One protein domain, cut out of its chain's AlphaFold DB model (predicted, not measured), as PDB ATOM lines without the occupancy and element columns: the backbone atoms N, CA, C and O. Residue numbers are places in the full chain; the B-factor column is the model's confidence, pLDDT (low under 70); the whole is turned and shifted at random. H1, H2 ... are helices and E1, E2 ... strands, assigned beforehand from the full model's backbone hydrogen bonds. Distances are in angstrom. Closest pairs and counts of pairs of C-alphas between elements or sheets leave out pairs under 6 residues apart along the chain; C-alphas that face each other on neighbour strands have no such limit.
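AT A GLANCE: This is residues 56 to 172 of the 172 residues of an uncharacterized protein of Cercospora zeina (UniProt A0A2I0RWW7). With little regular structure, the model is a long ribbon, E2 and E3 beside E5 and E4, with H2 among loops at one end. Of 117 printed residues, 36 lie in two named helices and six named strands, a mixed class; both sheets are antiparallel. The whole is loose, radius of gyration of the C-alphas 18.7 A, spanning 55 by 33 by 23 A.

IN THESE COORDINATES: From C-alpha 60 at (-25.244, 4.648, 113.876), E1 is residues 60 to 62, H1 102 to 105, E2 111 to 117, 19.8 A long, E3 120 to 122, H2 129 to 134, E4 152 to 154, E5 159 to 165, 19.3 A long, and E6 168 to 170, ending with C-alpha 170 at (-37.662, 11.822, 127.444).

HOW THE PARTS SIT: E2 and E5 are antiparallel neighbours, N 113 and O 162 2.9 A apart. E3 and E4 have N 120 and O 154 2.9 A apart. The hairpin E5 and E6 has N 165 and O 168 2.9 A apart. H1 only grazes this sheet.

THE WHOLE: The printed part has no cut. Links E1 to H1 and H2 to E4 are long. Residues 66 to 76 and 171 to 172 have pLDDT under 70.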
ATOM      1  N   THR A  56     -26.091   1.778 123.455       88.62
ATOM      2  CA  THR A  56     -25.833   0.417 123.944       88.62
ATOM      3  C   THR A  56     -24.953  -0.354 122.969       88.62
ATOM      4  O   THR A  56     -24.032  -1.060 123.371       88.62
ATOM      5  N   SER A  57     -25.245  -0.232 121.676       88.94
ATOM      6  CA  SER A  57     -24.543  -0.949 120.611       88.94
ATOM      7  C   SER A  57     -23.412  -0.143 119.969       88.94
ATOM      8  O   SER A  57     -22.580  -0.721 119.277       88.94
ATOM      9  N   GLY A  58     -23.386   1.178 120.163       87.00
ATOM     10  CA  GLY A  58     -22.453   2.095 119.506       87.00
ATOM     11  C   GLY A  58     -22.719   2.290 118.009       87.00
ATOM     12  O   GLY A  58     -21.951   2.977 117.337       87.00
ATOM     13  N   ASN A  59     -23.784   1.693 117.470       89.94
ATOM     14  CA  ASN A  59     -24.082   1.735 116.044       89.94
ATOM     15  C   ASN A  59     -24.817   3.017 115.660       89.94
ATOM     16  O   ASN A  59     -25.727   3.466 116.359       89.94
ATOM     17  N   THR A  60     -24.487   3.556 114.489       88.31
ATOM     18  CA  THR A  60     -25.244   4.648 113.876       88.31
ATOM     19  C   THR A  60     -26.630   4.161 113.468       88.31
ATOM     20  O   THR A  60     -26.774   3.288 112.614       88.31
ATOM     21  N   VAL A  61     -27.658   4.757 114.068       87.94
ATOM     22  CA  VAL A  61     -29.074   4.479 113.784       87.94
ATOM     23  C   VAL A  61     -29.594   5.427 112.714       87.94
ATOM     24  O   VAL A  61     -30.359   5.026 111.839       87.94
ATOM     25  N   LEU A  62     -29.139   6.681 112.751       84.56
ATOM     26  CA  LEU A  62     -29.429   7.662 111.717       84.56
ATOM     27  C   LEU A  62     -28.159   8.431 111.368       84.56
ATOM     28  O   LEU A  62     -27.635   9.192 112.179       84.56
ATOM     29  N   ALA A  63     -27.685   8.251 110.139       82.50
ATOM     30  CA  ALA A  63     -26.530   8.980 109.645       82.50
ATOM     31  C   ALA A  63     -26.857  10.464 109.425       82.50
ATOM     32  O   ALA A  63     -27.983  10.843 109.069       82.50
ATOM     33  N   ALA A  64     -25.827  11.295 109.561       77.00
ATOM     34  CA  ALA A  64     -25.877  12.675 109.122       77.00
ATOM     35  C   ALA A  64     -26.274  12.749 107.642       77.00
ATOM     36  O   ALA A  64     -25.872  11.935 106.804       77.00
ATOM     37  N   ALA A  65     -27.123  13.723 107.313       70.25
ATOM     38  CA  ALA A  65     -27.541  13.895 105.933       70.25
ATOM     39  C   ALA A  65     -26.326  14.343 105.114       70.25
ATOM     40  O   ALA A  65     -25.670  15.335 105.437       70.25
ATOM     41  N   LYS A  66     -26.029  13.595 104.051       62.62
ATOM     42  CA  LYS A  66     -24.896  13.891 103.181       62.62
ATOM     43  C   LYS A  66     -25.044  15.312 102.654       62.62
ATOM     44  O   LYS A  66     -26.069  15.653 102.062       62.62
ATOM     45  N   SER A  67     -24.021  16.132 102.867       55.78
ATOM     46  CA  SER A  67     -23.894  17.373 102.119       55.78
ATOM     47  C   SER A  67     -23.937  17.017 100.637       55.78
ATOM     48  O   SER A  67     -23.238  16.099 100.199       55.78
ATOM     49  N   GLY A  68     -24.775  17.714  99.869       52.44
ATOM     50  CA  GLY A  68     -24.678  17.651  98.416       52.44
ATOM     51  C   GLY A  68     -23.249  17.990  97.967       52.44
ATOM     52  O   GLY A  68     -22.485  18.570  98.750       52.44
ATOM     53  N   PRO A  69     -22.860  17.643  96.726       48.47
ATOM     54  CA  PRO A  69     -21.575  18.076  96.182       48.47
ATOM     55  C   PRO A  69     -21.418  19.579  96.423       48.47
ATOM     56  O   PRO A  69     -22.413  20.295  96.313       48.47
ATOM     57  N   CYS A  70     -20.213  20.039  96.791       50.81
ATOM     58  CA  CYS A  70     -19.915  21.455  97.022       50.81
ATOM     59  C   CYS A  70     -20.435  22.275  95.834       50.81
ATOM     60  O   CYS A  70     -19.779  22.363  94.796       50.81
ATOM     61  N   ALA A  71     -21.645  22.824  95.967       45.66
ATOM     62  CA  ALA A  71     -22.446  23.253  94.822       45.66
ATOM     63  C   ALA A  71     -21.838  24.465  94.097       45.66
ATOM     64  O   ALA A  71     -22.273  24.796  93.002       45.66
ATOM     65  N   GLY A  72     -20.818  25.102  94.680       48.97
ATOM     66  CA  GLY A  72     -20.111  26.235  94.092       48.97
ATOM     67  C   GLY A  72     -19.018  25.878  93.079       48.97
ATOM     68  O   GLY A  72     -18.667  26.735  92.281       48.97
ATOM     69  N   LEU A  73     -18.481  24.649  93.063       47.88
ATOM     70  CA  LEU A  73     -17.298  24.335  92.235       47.88
ATOM     71  C   LEU A  73     -17.624  23.837  90.818       47.88
ATOM     72  O   LEU A  73     -16.756  23.865  89.950       47.88
ATOM     73  N   THR A  74     -18.852  23.379  90.567       49.16
ATOM     74  CA  THR A  74     -19.271  22.821  89.264       49.16
ATOM     75  C   THR A  74     -20.342  23.647  88.550       49.16
ATOM     76  O   THR A  74     -20.771  23.283  87.454       49.16
ATOM     77  N   GLN A  75     -20.788  24.760  89.138       54.47
ATOM     78  CA  GLN A  75     -21.797  25.633  88.538       54.47
ATOM     79  C   GLN A  75     -21.153  26.732  87.679       54.47
ATOM     80  O   GLN A  75     -20.091  27.244  88.005       54.47
ATOM     81  N   LYS A  76     -21.834  27.157  86.604       59.81
ATOM     82  CA  LYS A  76     -21.447  28.305  85.747       59.81
ATOM     83  C   LYS A  76     -21.536  29.674  86.455       59.81
ATOM     84  O   LYS A  76     -21.476  30.710  85.797       59.81
ATOM     85  N   HIS A  77     -21.760  29.685  87.763       70.06
ATOM     86  CA  HIS A  77     -21.972  30.882  88.566       70.06
ATOM     87  C   HIS A  77     -20.696  31.251  89.317       70.06
ATOM     88  O   HIS A  77     -19.816  30.413  89.482       70.06
ATOM     89  N   ASP A  78     -20.615  32.504  89.772       81.56
ATOM     90  CA  ASP A  78     -19.524  32.977  90.623       81.56
ATOM     91  C   ASP A  78     -19.310  31.993  91.798       81.56
ATOM     92  O   ASP A  78     -20.235  31.819  92.611       81.56
ATOM     93  N   PRO A  79     -18.136  31.329  91.871       78.94
ATOM     94  CA  PRO A  79     -17.858  30.283  92.850       78.94
ATOM     95  C   PRO A  79     -17.607  30.838  94.258       78.94
ATOM     96  O   PRO A  79     -17.536  30.059  95.211       78.94
ATOM     97  N   ARG A  80     -17.474  32.165  94.411       87.25
ATOM     98  CA  ARG A  80     -17.231  32.814  95.703       87.25
ATOM     99  C   ARG A  80     -18.428  32.611  96.633       87.25
ATOM    100  O   ARG A  80     -19.559  32.895  96.225       87.25
ATOM    101  N   PRO A  81     -18.225  32.174  97.888       84.19
ATOM    102  CA  PRO A  81     -19.305  32.065  98.857       84.19
ATOM    103  C   PRO A  81     -20.015  33.404  99.061       84.19
ATOM    104  O   PRO A  81     -19.383  34.462  99.090       84.19
ATOM    105  N   LYS A  82     -21.336  33.361  99.236       86.81
ATOM    106  CA  LYS A  82     -22.113  34.542  99.618       86.81
ATOM    107  C   LYS A  82     -21.907  34.866 101.089       86.81
ATOM    108  O   LYS A  82     -21.851  33.942 101.905       86.81
ATOM    109  N   LEU A  83     -21.919  36.147 101.450       86.81
ATOM    110  CA  LEU A  83     -21.780  36.572 102.845       86.81
ATOM    111  C   LEU A  83     -22.874  35.987 103.742       86.81
ATOM    112  O   LEU A  83     -22.580  35.573 104.856       86.81
ATOM    113  N   GLU A  84     -24.106  35.842 103.240       82.81
ATOM    114  CA  GLU A  84     -25.218  35.221 103.983       82.81
ATOM    115  C   GLU A  84     -24.947  33.771 104.426       82.81
ATOM    116  O   GLU A  84     -25.569  33.286 105.368       82.81
ATOM    117  N   SER A  85     -24.012  33.084 103.760       79.19
ATOM    118  CA  SER A  85     -23.623  31.702 104.061       79.19
ATOM    119  C   SER A  85     -22.387  31.585 104.959       79.19
ATOM    120  O   SER A  85     -22.010  30.475 105.331       79.19
ATOM    121  N   LEU A  86     -21.752  32.711 105.306       82.62
ATOM    122  CA  LEU A  86     -20.546  32.746 106.129       82.62
ATOM    123  C   LEU A  86     -20.871  32.965 107.605       82.62
ATOM    124  O   LEU A  86     -21.783  33.714 107.972       82.62
ATOM    125  N   VAL A  87     -20.031  32.368 108.443       84.56
ATOM    126  CA  VAL A  87     -19.974  32.602 109.883       84.56
ATOM    127  C   VAL A  87     -18.561  33.030 110.262       84.56
ATOM    128  O   VAL A  87     -17.586  32.460 109.772       84.56
ATOM    129  N   THR A  88     -18.449  34.046 111.115       86.25
ATOM    130  CA  THR A  88     -17.165  34.459 111.688       86.25
ATOM    131  C   THR A  88     -16.859  33.564 112.883       86.25
ATOM    132  O   THR A  88     -17.679  33.452 113.792       86.25
ATOM    133  N   LEU A  89     -15.684  32.936 112.888       84.38
ATOM    134  CA  LEU A  89     -15.182  32.200 114.046       84.38
ATOM    135  C   LEU A  89     -14.270  33.119 114.855       84.38
ATOM    136  O   LEU A  89     -13.236  33.561 114.356       84.38
ATOM    137  N   GLU A  90     -14.650  33.403 116.096       83.00
ATOM    138  CA  GLU A  90     -13.830  34.207 116.997       83.00
ATOM    139  C   GLU A  90     -12.978  33.309 117.909       83.00
ATOM    140  O   GLU A  90     -13.486  32.318 118.444       83.00
ATOM    141  N   PRO A  91     -11.690  33.634 118.130       81.31
ATOM    142  CA  PRO A  91     -10.837  32.856 119.021       81.31
ATOM    143  C   PRO A  91     -11.436  32.721 120.423       81.31
ATOM    144  O   PRO A  91     -11.820  33.707 121.048       81.31
ATOM    145  N   GLY A  92     -11.497  31.488 120.924       79.50
ATOM    146  CA  GLY A  92     -12.008  31.189 122.262       79.50
ATOM    147  C   GLY A  92     -13.522  31.337 122.426       79.50
ATOM    148  O   GLY A  92     -14.021  31.067 123.517       79.50
ATOM    149  N   LYS A  93     -14.266  31.723 121.378       79.38
ATOM    150  CA  LYS A  93     -15.729  31.725 121.411       79.38
ATOM    151  C   LYS A  93     -16.278  30.450 120.771       79.38
ATOM    152  O   LYS A  93     -15.896  30.129 119.642       79.38
ATOM    153  N   PRO A  94     -17.167  29.717 121.460       72.88
ATOM    154  CA  PRO A  94     -17.811  28.559 120.869       72.88
ATOM    155  C   PRO A  94     -18.721  28.994 119.717       72.88
ATOM    156  O   PRO A  94     -19.373  30.038 119.769       72.88
ATOM    157  N   LEU A  95     -18.779  28.167 118.674       73.94
ATOM    158  CA  LEU A  95     -19.805  28.297 117.651       73.94
ATOM    159  C   LEU A  95     -21.079  27.624 118.161       73.94
ATOM    160  O   LEU A  95     -21.176  26.397 118.178       73.94
ATOM    161  N   GLU A  96     -22.062  28.424 118.548       72.31
ATOM    162  CA  GLU A  96     -23.349  27.905 118.987       72.31
ATOM    163  C   GLU A  96     -24.280  27.654 117.803       72.31
ATOM    164  O   GLU A  96     -24.411  28.461 116.880       72.31
ATOM    165  N   ARG A  97     -24.960  26.509 117.833       70.19
ATOM    166  CA  ARG A  97     -25.908  26.120 116.796       70.19
ATOM    167  C   ARG A  97     -27.129  25.468 117.407       70.19
ATOM    168  O   ARG A  97     -27.037  24.710 118.365       70.19
ATOM    169  N   ARG A  98     -28.274  25.680 116.758       71.94
ATOM    170  CA  ARG A  98     -29.499  24.950 117.070       71.94
ATOM    171  C   ARG A  98     -29.968  24.046 115.975       71.94
ATOM    172  O   ARG A  98     -29.828  24.327 114.785       71.94
ATOM    173  N   ALA A  99     -30.569  22.964 116.429       70.06
ATOM    174  CA  ALA A  99     -31.240  22.009 115.595       70.06
ATOM    175  C   ALA A  99     -32.439  21.466 116.365       70.06
ATOM    176  O   ALA A  99     -32.320  21.081 117.527       70.06
ATOM    177  N   ASP A 100     -33.587  21.435 115.698       73.88
ATOM    178  CA  ASP A 100     -34.709  20.625 116.142       73.88
ATOM    179  C   ASP A 100     -34.427  19.175 115.737       73.88
ATOM    180  O   ASP A 100     -34.279  18.855 114.553       73.88
ATOM    181  N   ILE A 101     -34.307  18.310 116.740       75.56
ATOM    182  CA  ILE A 101     -34.049  16.881 116.564       75.56
ATOM    183  C   ILE A 101     -35.318  16.040 116.686       75.56
ATOM    184  O   ILE A 101     -35.267  14.842 116.427       75.56
ATOM    185  N   GLY A 102     -36.461  16.640 117.028       73.81
ATOM    186  CA  GLY A 102     -37.708  15.917 117.266       73.81
ATOM    187  C   GLY A 102     -38.100  15.071 116.062       73.81
ATOM    188  O   GLY A 102     -38.315  13.872 116.193       73.81
ATOM    189  N   THR A 103     -38.062  15.656 114.863       74.38
ATOM    190  CA  THR A 103     -38.356  14.941 113.607       74.38
ATOM    191  C   THR A 103     -37.365  13.822 113.283       74.38
ATOM    192  O   THR A 103     -37.745  12.844 112.646       74.38
ATOM    193  N   ARG A 104     -36.108  13.945 113.726       75.31
ATOM    194  CA  ARG A 104     -35.054  12.937 113.522       75.31
ATOM    195  C   ARG A 104     -35.201  11.747 114.471       75.31
ATOM    196  O   ARG A 104     -34.710  10.671 114.152       75.31
ATOM    197  N   LEU A 105     -35.864  11.950 115.609       78.19
ATOM    198  CA  LEU A 105     -36.133  10.927 116.621       78.19
ATOM    199  C   LEU A 105     -37.481  10.214 116.407       78.19
ATOM    200  O   LEU A 105     -37.736   9.187 117.032       78.19
ATOM    201  N   LEU A 106     -38.344  10.722 115.519       80.50
ATOM    202  CA  LEU A 106     -39.626  10.086 115.205       80.50
ATOM    203  C   LEU A 106     -39.426   8.693 114.595       80.50
ATOM    204  O   LEU A 106     -38.656   8.513 113.654       80.50
ATOM    205  N   GLY A 107     -40.180   7.716 115.099       80.56
ATOM    206  CA  GLY A 107     -40.159   6.341 114.592       80.56
ATOM    207  C   GLY A 107     -38.961   5.510 115.052       80.56
ATOM    208  O   GLY A 107     -38.850   4.349 114.652       80.56
ATOM    209  N   LEU A 108     -38.087   6.064 115.901       86.06
ATOM    210  CA  LEU A 108     -37.117   5.259 116.633       86.06
ATOM    211  C   LEU A 108     -37.841   4.324 117.605       86.06
ATOM    212  O   LEU A 108     -38.917   4.635 118.116       86.06
ATOM    213  N   ARG A 109     -37.246   3.151 117.822       89.50
ATOM    214  CA  ARG A 109     -37.716   2.209 118.838       89.50
ATOM    215  C   ARG A 109     -37.374   2.751 120.222       89.50
ATOM    216  O   ARG A 109     -36.540   3.642 120.357       89.50
ATOM    217  N   ASP A 110     -37.992   2.181 121.241       90.94
ATOM    218  CA  ASP A 110     -37.647   2.519 122.614       90.94
ATOM    219  C   ASP A 110     -36.187   2.143 122.908       90.94
ATOM    220  O   ASP A 110     -35.719   1.064 122.528       90.94
ATOM    221  N   GLY A 111     -35.456   3.049 123.558       90.69
ATOM    222  CA  GLY A 111     -34.018   2.904 123.756       90.69
ATOM    223  C   GLY A 111     -33.307   4.181 124.200       90.69
ATOM    224  O   GLY A 111     -33.924   5.224 124.421       90.69
ATOM    225  N   HIS A 112     -31.982   4.082 124.332       93.19
ATOM    226  CA  HIS A 112     -31.099   5.196 124.685       93.19
ATOM    227  C   HIS A 112     -30.233   5.572 123.487       93.19
ATOM    228  O   HIS A 112     -29.475   4.745 122.968       93.19
ATOM    229  N   TYR A 113     -30.322   6.833 123.080       91.00
ATOM    230  CA  TYR A 113     -29.669   7.340 121.886       91.00
ATOM    231  C   TYR A 113     -28.765   8.520 122.204       91.00
ATOM    232  O   TYR A 113     -29.073   9.359 123.048       91.00
ATOM    233  N   GLY A 114     -27.640   8.580 121.508       90.50
ATOM    234  CA  GLY A 114     -26.721   9.701 121.519       90.50
ATOM    235  C   GLY A 114     -26.898  10.510 120.245       90.50
ATOM    236  O   GLY A 114     -26.964   9.947 119.155       90.50
ATOM    237  N   VAL A 115     -26.960  11.826 120.375       88.12
ATOM    238  CA  VAL A 115     -26.999  12.764 119.259       88.12
ATOM    239  C   VAL A 115     -25.700  13.547 119.266       88.12
ATOM    240  O   VAL A 115     -25.374  14.202 120.256       88.12
ATOM    241  N   ARG A 116     -24.960  13.478 118.162       86.50
ATOM    242  CA  ARG A 116     -23.686  14.186 117.993       86.50
ATOM    243  C   ARG A 116     -23.600  14.856 116.634       86.50
ATOM    244  O   ARG A 116     -24.360  14.546 115.716       86.50
ATOM    245  N   ILE A 117     -22.647  15.767 116.498       82.62
ATOM    246  CA  ILE A 117     -22.332  16.405 115.224       82.62
ATOM    247  C   ILE A 117     -21.249  15.588 114.512       82.62
ATOM    248  O   ILE A 117     -20.166  15.374 115.046       82.62
ATOM    249  N   GLU A 118     -21.531  15.154 113.285       81.75
ATOM    250  CA  GLU A 118     -20.541  14.585 112.372       81.75
ATOM    251  C   GLU A 118     -19.472  15.648 112.053       81.75
ATOM    252  O   GLU A 118     -19.833  16.752 111.616       81.75
ATOM    253  N   PRO A 119     -18.173  15.335 112.211       80.00
ATOM    254  CA  PRO A 119     -17.100  16.223 111.791       80.00
ATOM    255  C   PRO A 119     -17.198  16.566 110.302       80.00
ATOM    256  O   PRO A 119     -17.351  15.683 109.456       80.00
ATOM    257  N   ARG A 120     -17.068  17.849 109.952       75.94
ATOM    258  CA  ARG A 120     -17.126  18.303 108.555       75.94
ATOM    259  C   ARG A 120     -15.959  19.206 108.199       75.94
ATOM    260  O   ARG A 120     -15.649  20.151 108.917       75.94
ATOM    261  N   GLY A 121     -15.364  18.934 107.040       76.75
ATOM    262  CA  GLY A 121     -14.433  19.849 106.394       76.75
ATOM    263  C   GLY A 121     -15.191  21.029 105.797       76.75
ATOM    264  O   GLY A 121     -16.126  20.833 105.019       76.75
ATOM    265  N   MET A 122     -14.789  22.242 106.157       78.25
ATOM    266  CA  MET A 122     -15.383  23.488 105.687       78.25
ATOM    267  C   MET A 122     -14.326  24.352 105.004       78.25
ATOM    268  O   MET A 122     -13.164  24.385 105.410       78.25
ATOM    269  N   TRP A 123     -14.736  25.067 103.958       84.19
ATOM    270  CA  TRP A 123     -13.913  26.126 103.383       84.19
ATOM    271  C   TRP A 123     -13.818  27.307 104.360       84.19
ATOM    272  O   TRP A 123     -14.767  27.576 105.098       84.19
ATOM    273  N   TRP A 124     -12.688  28.010 104.356       85.94
ATOM    274  CA  TRP A 124     -12.430  29.135 105.252       85.94
ATOM    275  C   TRP A 124     -11.499  30.171 104.605       85.94
ATOM    276  O   TRP A 124     -10.785  29.876 103.647       85.94
ATOM    277  N   CYS A 125     -11.505  31.386 105.154       86.12
ATOM    278  CA  CYS A 125     -10.565  32.462 104.837       86.12
ATOM    279  C   CYS A 125     -10.351  33.347 106.076       86.12
ATOM    280  O   CYS A 125     -11.082  33.226 107.061       86.12
ATOM    281  N   PHE A 126      -9.342  34.219 106.039       86.94
ATOM    282  CA  PHE A 126      -9.096  35.192 107.104       86.94
ATOM    283  C   PHE A 126      -9.950  36.451 106.920       86.94
ATOM    284  O   PHE A 126     -10.073  36.959 105.807       86.94
ATOM    285  N   GLY A 127     -10.471  36.976 108.031       86.88
ATOM    286  CA  GLY A 127     -11.298  38.186 108.082       86.88
ATOM    287  C   GLY A 127     -12.682  37.922 108.672       86.88
ATOM    288  O   GLY A 127     -13.096  36.769 108.818       86.88
ATOM    289  N   ALA A 128     -13.391  38.987 109.043       86.62
ATOM    290  CA  ALA A 128     -14.753  38.878 109.547       86.62
ATOM    291  C   ALA A 128     -15.781  39.135 108.440       86.62
ATOM    292  O   ALA A 128     -15.587  39.960 107.547       86.62
ATOM    293  N   ARG A 129     -16.948  38.487 108.553       87.06
ATOM    294  CA  ARG A 129     -18.088  38.724 107.651       87.06
ATOM    295  C   ARG A 129     -18.481  40.206 107.570       87.06
ATOM    296  O   ARG A 129     -18.904  40.662 106.512       87.06
ATOM    297  N   SER A 130     -18.361  40.941 108.677       86.69
ATOM    298  CA  SER A 130     -18.630  42.382 108.747       86.69
ATOM    299  C   SER A 130     -17.684  43.198 107.869       86.69
ATOM    300  O   SER A 130     -18.132  44.129 107.204       86.69
ATOM    301  N   ASP A 131     -16.406  42.825 107.827       88.31
ATOM    302  CA  ASP A 131     -15.385  43.531 107.048       88.31
ATOM    303  C   ASP A 131     -15.647  43.338 105.555       88.31
ATOM    304  O   ASP A 131     -15.570  44.275 104.763       88.31
ATOM    305  N   PHE A 132     -16.052  42.125 105.177       87.94
ATOM    306  CA  PHE A 132     -16.442  41.823 103.806       87.94
ATOM    307  C   PHE A 132     -17.706  42.585 103.405       87.94
ATOM    308  O   PHE A 132     -17.750  43.155 102.320       87.94
ATOM    309  N   ALA A 133     -18.706  42.671 104.286       86.50
ATOM    310  CA  ALA A 133     -19.917  43.449 104.020       86.50
ATOM    311  C   ALA A 133     -19.619  44.949 103.831       86.50
ATOM    312  O   ALA A 133     -20.263  45.607 103.016       86.50
ATOM    313  N   ALA A 134     -18.616  45.486 104.536       87.19
ATOM    314  CA  ALA A 134     -18.192  46.878 104.395       87.19
ATOM    315  C   ALA A 134     -17.556  47.193 103.027       87.19
ATOM    316  O   ALA A 134     -17.552  48.352 102.617       87.19
ATOM    317  N   SER A 135     -17.067  46.182 102.298       80.75
ATOM    318  CA  SER A 135     -16.540  46.351 100.932       80.75
ATOM    319  C   SER A 135     -17.624  46.651  99.885       80.75
ATOM    320  O   SER A 135     -17.308  47.091  98.782       80.75
ATOM    321  N   GLY A 136     -18.903  46.452 100.229       78.75
ATOM    322  CA  GLY A 136     -20.044  46.693  99.342       78.75
ATOM    323  C   GLY A 136     -20.423  45.508  98.447       78.75
ATOM    324  O   GLY A 136     -21.389  45.611  97.693       78.75
ATOM    325  N   GLU A 137     -19.711  44.382  98.540       82.44
ATOM    326  CA  GLU A 137     -20.062  43.136  97.852       82.44
ATOM    327  C   GLU A 137     -20.961  42.226  98.709       82.44
ATOM    328  O   GLU A 137     -20.911  42.235  99.937       82.44
ATOM    329  N   ASP A 138     -21.776  41.385  98.061       88.38
ATOM    330  CA  ASP A 138     -22.615  40.367  98.717       88.38
ATOM    331  C   ASP A 138     -21.898  39.011  98.887       88.38
ATOM    332  O   ASP A 138     -22.485  38.022  99.348       88.38
ATOM    333  N   ARG A 139     -20.610  38.956  98.528       89.75
ATOM    334  CA  ARG A 139     -19.759  37.758  98.491       89.75
ATOM    335  C   ARG A 139     -18.401  38.007  99.128       89.75
ATOM    336  O   ARG A 139     -18.028  39.137  99.418       89.75
ATOM    337  N   VAL A 140     -17.658  36.920  99.338       88.31
ATOM    338  CA  VAL A 140     -16.241  36.998  99.718       88.31
ATOM    339  C   VAL A 140     -15.481  37.841  98.681       88.31
ATOM    340  O   VAL A 140     -15.627  37.573  97.479       88.31
ATOM    341  N   PRO A 141     -14.648  38.806  99.110       89.69
ATOM    342  CA  PRO A 141     -13.783  39.563  98.212       89.69
ATOM    343  C   PRO A 141     -12.917  38.641  97.352       89.69
ATOM    344  O   PRO A 141     -12.428  37.605  97.812       89.69
ATOM    345  N   HIS A 142     -12.754  38.985  96.077       87.88
ATOM    346  CA  HIS A 142     -12.130  38.090  95.102       87.88
ATOM    347  C   HIS A 142     -10.683  37.729  95.478       87.88
ATOM    348  O   HIS A 142     -10.245  36.601  95.273       87.88
ATOM    349  N   GLU A 143      -9.946  38.668  96.059       87.69
ATOM    350  CA  GLU A 143      -8.571  38.513  96.526       87.69
ATOM    351  C   GLU A 143      -8.428  37.574  97.735       87.69
ATOM    352  O   GLU A 143      -7.351  37.023  97.957       87.69
ATOM    353  N   LEU A 144      -9.509  37.352  98.488       86.50
ATOM    354  CA  LEU A 144      -9.544  36.440  99.637       86.50
ATOM    355  C   LEU A 144     -10.087  35.053  99.273       86.50
ATOM    356  O   LEU A 144      -9.968  34.108 100.059       86.50
ATOM    357  N   PHE A 145     -10.683  34.905  98.089       87.81
ATOM    358  CA  PHE A 145     -11.233  33.635  97.643       87.81
ATOM    359  C   PHE A 145     -10.157  32.739  97.023       87.81
ATOM    360  O   PHE A 145      -9.649  32.993  95.933       87.81
ATOM    361  N   ASN A 146      -9.854  31.633  97.702       82.88
ATOM    362  CA  ASN A 146      -8.927  30.617  97.216       82.88
ATOM    363  C   ASN A 146      -9.499  29.212  97.447       82.88
ATOM    364  O   ASN A 146      -9.753  28.802  98.580       82.88
ATOM    365  N   THR A 147      -9.688  28.463  96.362       80.81
ATOM    366  CA  THR A 147     -10.246  27.101  96.374       80.81
ATOM    367  C   THR A 147      -9.239  26.031  96.788       80.81
ATOM    368  O   THR A 147      -9.638  24.912  97.099       80.81
ATOM    369  N   MET A 148      -7.947  26.361  96.807       81.62
ATOM    370  CA  MET A 148      -6.861  25.436  97.141       81.62
ATOM    371  C   MET A 148      -6.537  25.404  98.637       81.62
ATOM    372  O   MET A 148      -5.650  24.662  99.054       81.62
ATOM    373  N   ILE A 149      -7.229  26.208  99.451       77.00
ATOM    374  CA  ILE A 149      -7.058  26.194 100.903       77.00
ATOM    375  C   ILE A 149      -7.559  24.844 101.442       77.00
ATOM    376  O   ILE A 149      -8.719  24.492 101.200       77.00
ATOM    377  N   PRO A 150      -6.725  24.087 102.182       78.69
ATOM    378  CA  PRO A 150      -7.172  22.864 102.832       78.69
ATOM    379  C   PRO A 150      -8.360  23.148 103.760       78.69
ATOM    380  O   PRO A 150      -8.327  24.136 104.502       78.69
ATOM    381  N   PRO A 151      -9.405  22.304 103.745       79.31
ATOM    382  CA  PRO A 151     -10.582  22.542 104.564       79.31
ATOM    383  C   PRO A 151     -10.226  22.493 106.052       79.31
ATOM    384  O   PRO A 151      -9.438  21.650 106.487       79.31
ATOM    385  N   VAL A 152     -10.850  23.368 106.839       78.62
ATOM    386  CA  VAL A 152     -10.791  23.285 108.299       78.62
ATOM    387  C   VAL A 152     -11.819  22.266 108.769       78.62
ATOM    388  O   VAL A 152     -12.962  22.265 108.306       78.62
ATOM    389  N   MET A 153     -11.422  21.377 109.671       81.19
ATOM    390  CA  MET A 153     -12.337  20.401 110.252       81.19
ATOM    391  C   MET A 153     -13.082  21.036 111.421       81.19
ATOM    392  O   MET A 153     -12.481  21.347 112.445       81.19
ATOM    393  N   LEU A 154     -14.395  21.199 111.273       77.00
ATOM    394  CA  LEU A 154     -15.280  21.503 112.389       77.00
ATOM    395  C   LEU A 154     -15.748  20.189 113.003       77.00
ATOM    396  O   LEU A 154     -16.430  19.400 112.346       77.00
ATOM    397  N   ALA A 155     -15.372  19.971 114.256       77.00
ATOM    398  CA  ALA A 155     -15.801  18.848 115.074       77.00
ATOM    399  C   ALA A 155     -16.351  19.377 116.401       77.00
ATOM    400  O   ALA A 155     -15.993  20.471 116.836       77.00
ATOM    401  N   SER A 156     -17.224  18.597 117.026       79.81
ATOM    402  CA  SER A 156     -17.697  18.828 118.388       79.81
ATOM    403  C   SER A 156     -17.525  17.527 119.164       79.81
ATOM    404  O   SER A 156     -17.706  16.437 118.614       79.81
ATOM    405  N   GLU A 157     -17.128  17.661 120.424       82.12
ATOM    406  CA  GLU A 157     -17.043  16.555 121.380       82.12
ATOM    407  C   GLU A 157     -18.374  16.346 122.121       82.12
ATOM    408  O   GLU A 157     -18.516  15.394 122.887       82.12
ATOM    409  N   ASP A 158     -19.363  17.210 121.873       83.44
ATOM    410  CA  ASP A 158     -20.646  17.181 122.560       83.44
ATOM    411  C   ASP A 158     -21.465  15.960 122.132       83.44
ATOM    412  O   ASP A 158     -21.660  15.672 120.943       83.44
ATOM    413  N   LEU A 159     -22.003  15.267 123.134       86.44
ATOM    414  CA  LEU A 159     -22.939  14.168 122.967       86.44
ATOM    415  C   LEU A 159     -24.181  14.448 123.806       86.44
ATOM    416  O   LEU A 159     -24.130  14.429 125.034       86.44
ATOM    417  N   VAL A 160     -25.310  14.668 123.140       86.38
ATOM    418  CA  VAL A 160     -26.600  14.825 123.816       86.38
ATOM    419  C   VAL A 160     -27.266  13.463 123.902       86.38
ATOM    420  O   VAL A 160     -27.560  12.844 122.881       86.38
ATOM    421  N   THR A 161     -27.513  12.983 125.115       89.75
ATOM    422  CA  THR A 161     -28.201  11.710 125.338       89.75
ATOM    423  C   THR A 161     -29.701  11.925 125.456       89.75
ATOM    424  O   THR A 161     -30.147  12.788 126.210       89.75
ATOM    425  N   VAL A 162     -30.484  11.116 124.752       88.56
ATOM    426  CA  VAL A 162     -31.947  11.122 124.815       88.56
ATOM    427  C   VAL A 162     -32.462   9.710 125.039       88.56
ATOM    428  O   VAL A 162     -31.891   8.736 124.538       88.56
ATOM    429  N   ARG A 163     -33.566   9.592 125.772       90.19
ATOM    430  CA  ARG A 163     -34.285   8.333 125.928       90.19
ATOM    431  C   ARG A 163     -35.564   8.393 125.107       90.19
ATOM    432  O   ARG A 163     -36.284   9.383 125.149       90.19
ATOM    433  N   VAL A 164     -35.837   7.346 124.340       88.38
ATOM    434  CA  VAL A 164     -37.118   7.170 123.653       88.38
ATOM    435  C   VAL A 164     -37.897   6.100 124.399       88.38
ATOM    436  O   VAL A 164     -37.374   5.009 124.631       88.38
ATOM    437  N   GLN A 165     -39.123   6.426 124.797       87.62
ATOM    438  CA  GLN A 165     -40.045   5.504 125.450       87.62
ATOM    439  C   GLN A 165     -41.472   5.774 124.971       87.62
ATOM    440  O   GLN A 165     -41.899   6.930 124.913       87.62
ATOM    441  N   ASP A 166     -42.199   4.723 124.588       83.62
ATOM    442  CA  ASP A 166     -43.553   4.812 124.029       83.62
ATOM    443  C   ASP A 166     -43.649   5.809 122.851       83.62
ATOM    444  O   ASP A 166     -44.624   6.549 122.687       83.62
ATOM    445  N   GLY A 167     -42.588   5.873 122.035       74.88
ATOM    446  CA  GLY A 167     -42.476   6.805 120.905       74.88
ATOM    447  C   GLY A 167     -42.342   8.286 121.291       74.88
ATOM    448  O   GLY A 167     -42.484   9.157 120.429       74.88
ATOM    449  N   ARG A 168     -42.076   8.595 122.566       78.56
ATOM    450  CA  ARG A 168     -41.817   9.949 123.070       78.56
ATOM    451  C   ARG A 168     -40.367  10.097 123.494       78.56
ATOM    452  O   ARG A 168     -39.750   9.158 123.981       78.56
ATOM    453  N   VAL A 169     -39.836  11.301 123.302       79.38
ATOM    454  CA  VAL A 169     -38.488  11.654 123.742       79.38
ATOM    455  C   VAL A 169     -38.573  12.143 125.180       79.38
ATOM    456  O   VAL A 169     -39.188  13.172 125.453       79.38
ATOM    457  N   GLU A 170     -37.946  11.404 126.082       74.88
ATOM    458  CA  GLU A 170     -37.662  11.822 127.444       74.88
ATOM    459  C   GLU A 170     -36.248  12.409 127.461       74.88
ATOM    460  O   GLU A 170     -35.260  11.758 127.104       74.88
ATOM    461  N   THR A 171     -36.151  13.682 127.824       59.97
ATOM    462  CA  THR A 171     -34.866  14.309 128.129       59.97
ATOM    463  C   THR A 171     -34.492  13.909 129.551       59.97
ATOM    464  O   THR A 171     -35.243  14.228 130.475       59.97
ATOM    465  N   CYS A 172     -33.389  13.177 129.705       49.00
ATOM    466  CA  CYS A 172     -32.830  12.811 131.008       49.00
ATOM    467  C   CYS A 172     -32.238  14.023 131.734       49.00
ATOM    468  O   CYS A 172     -31.673  14.900 131.041       49.00
TER     469      CYS A 172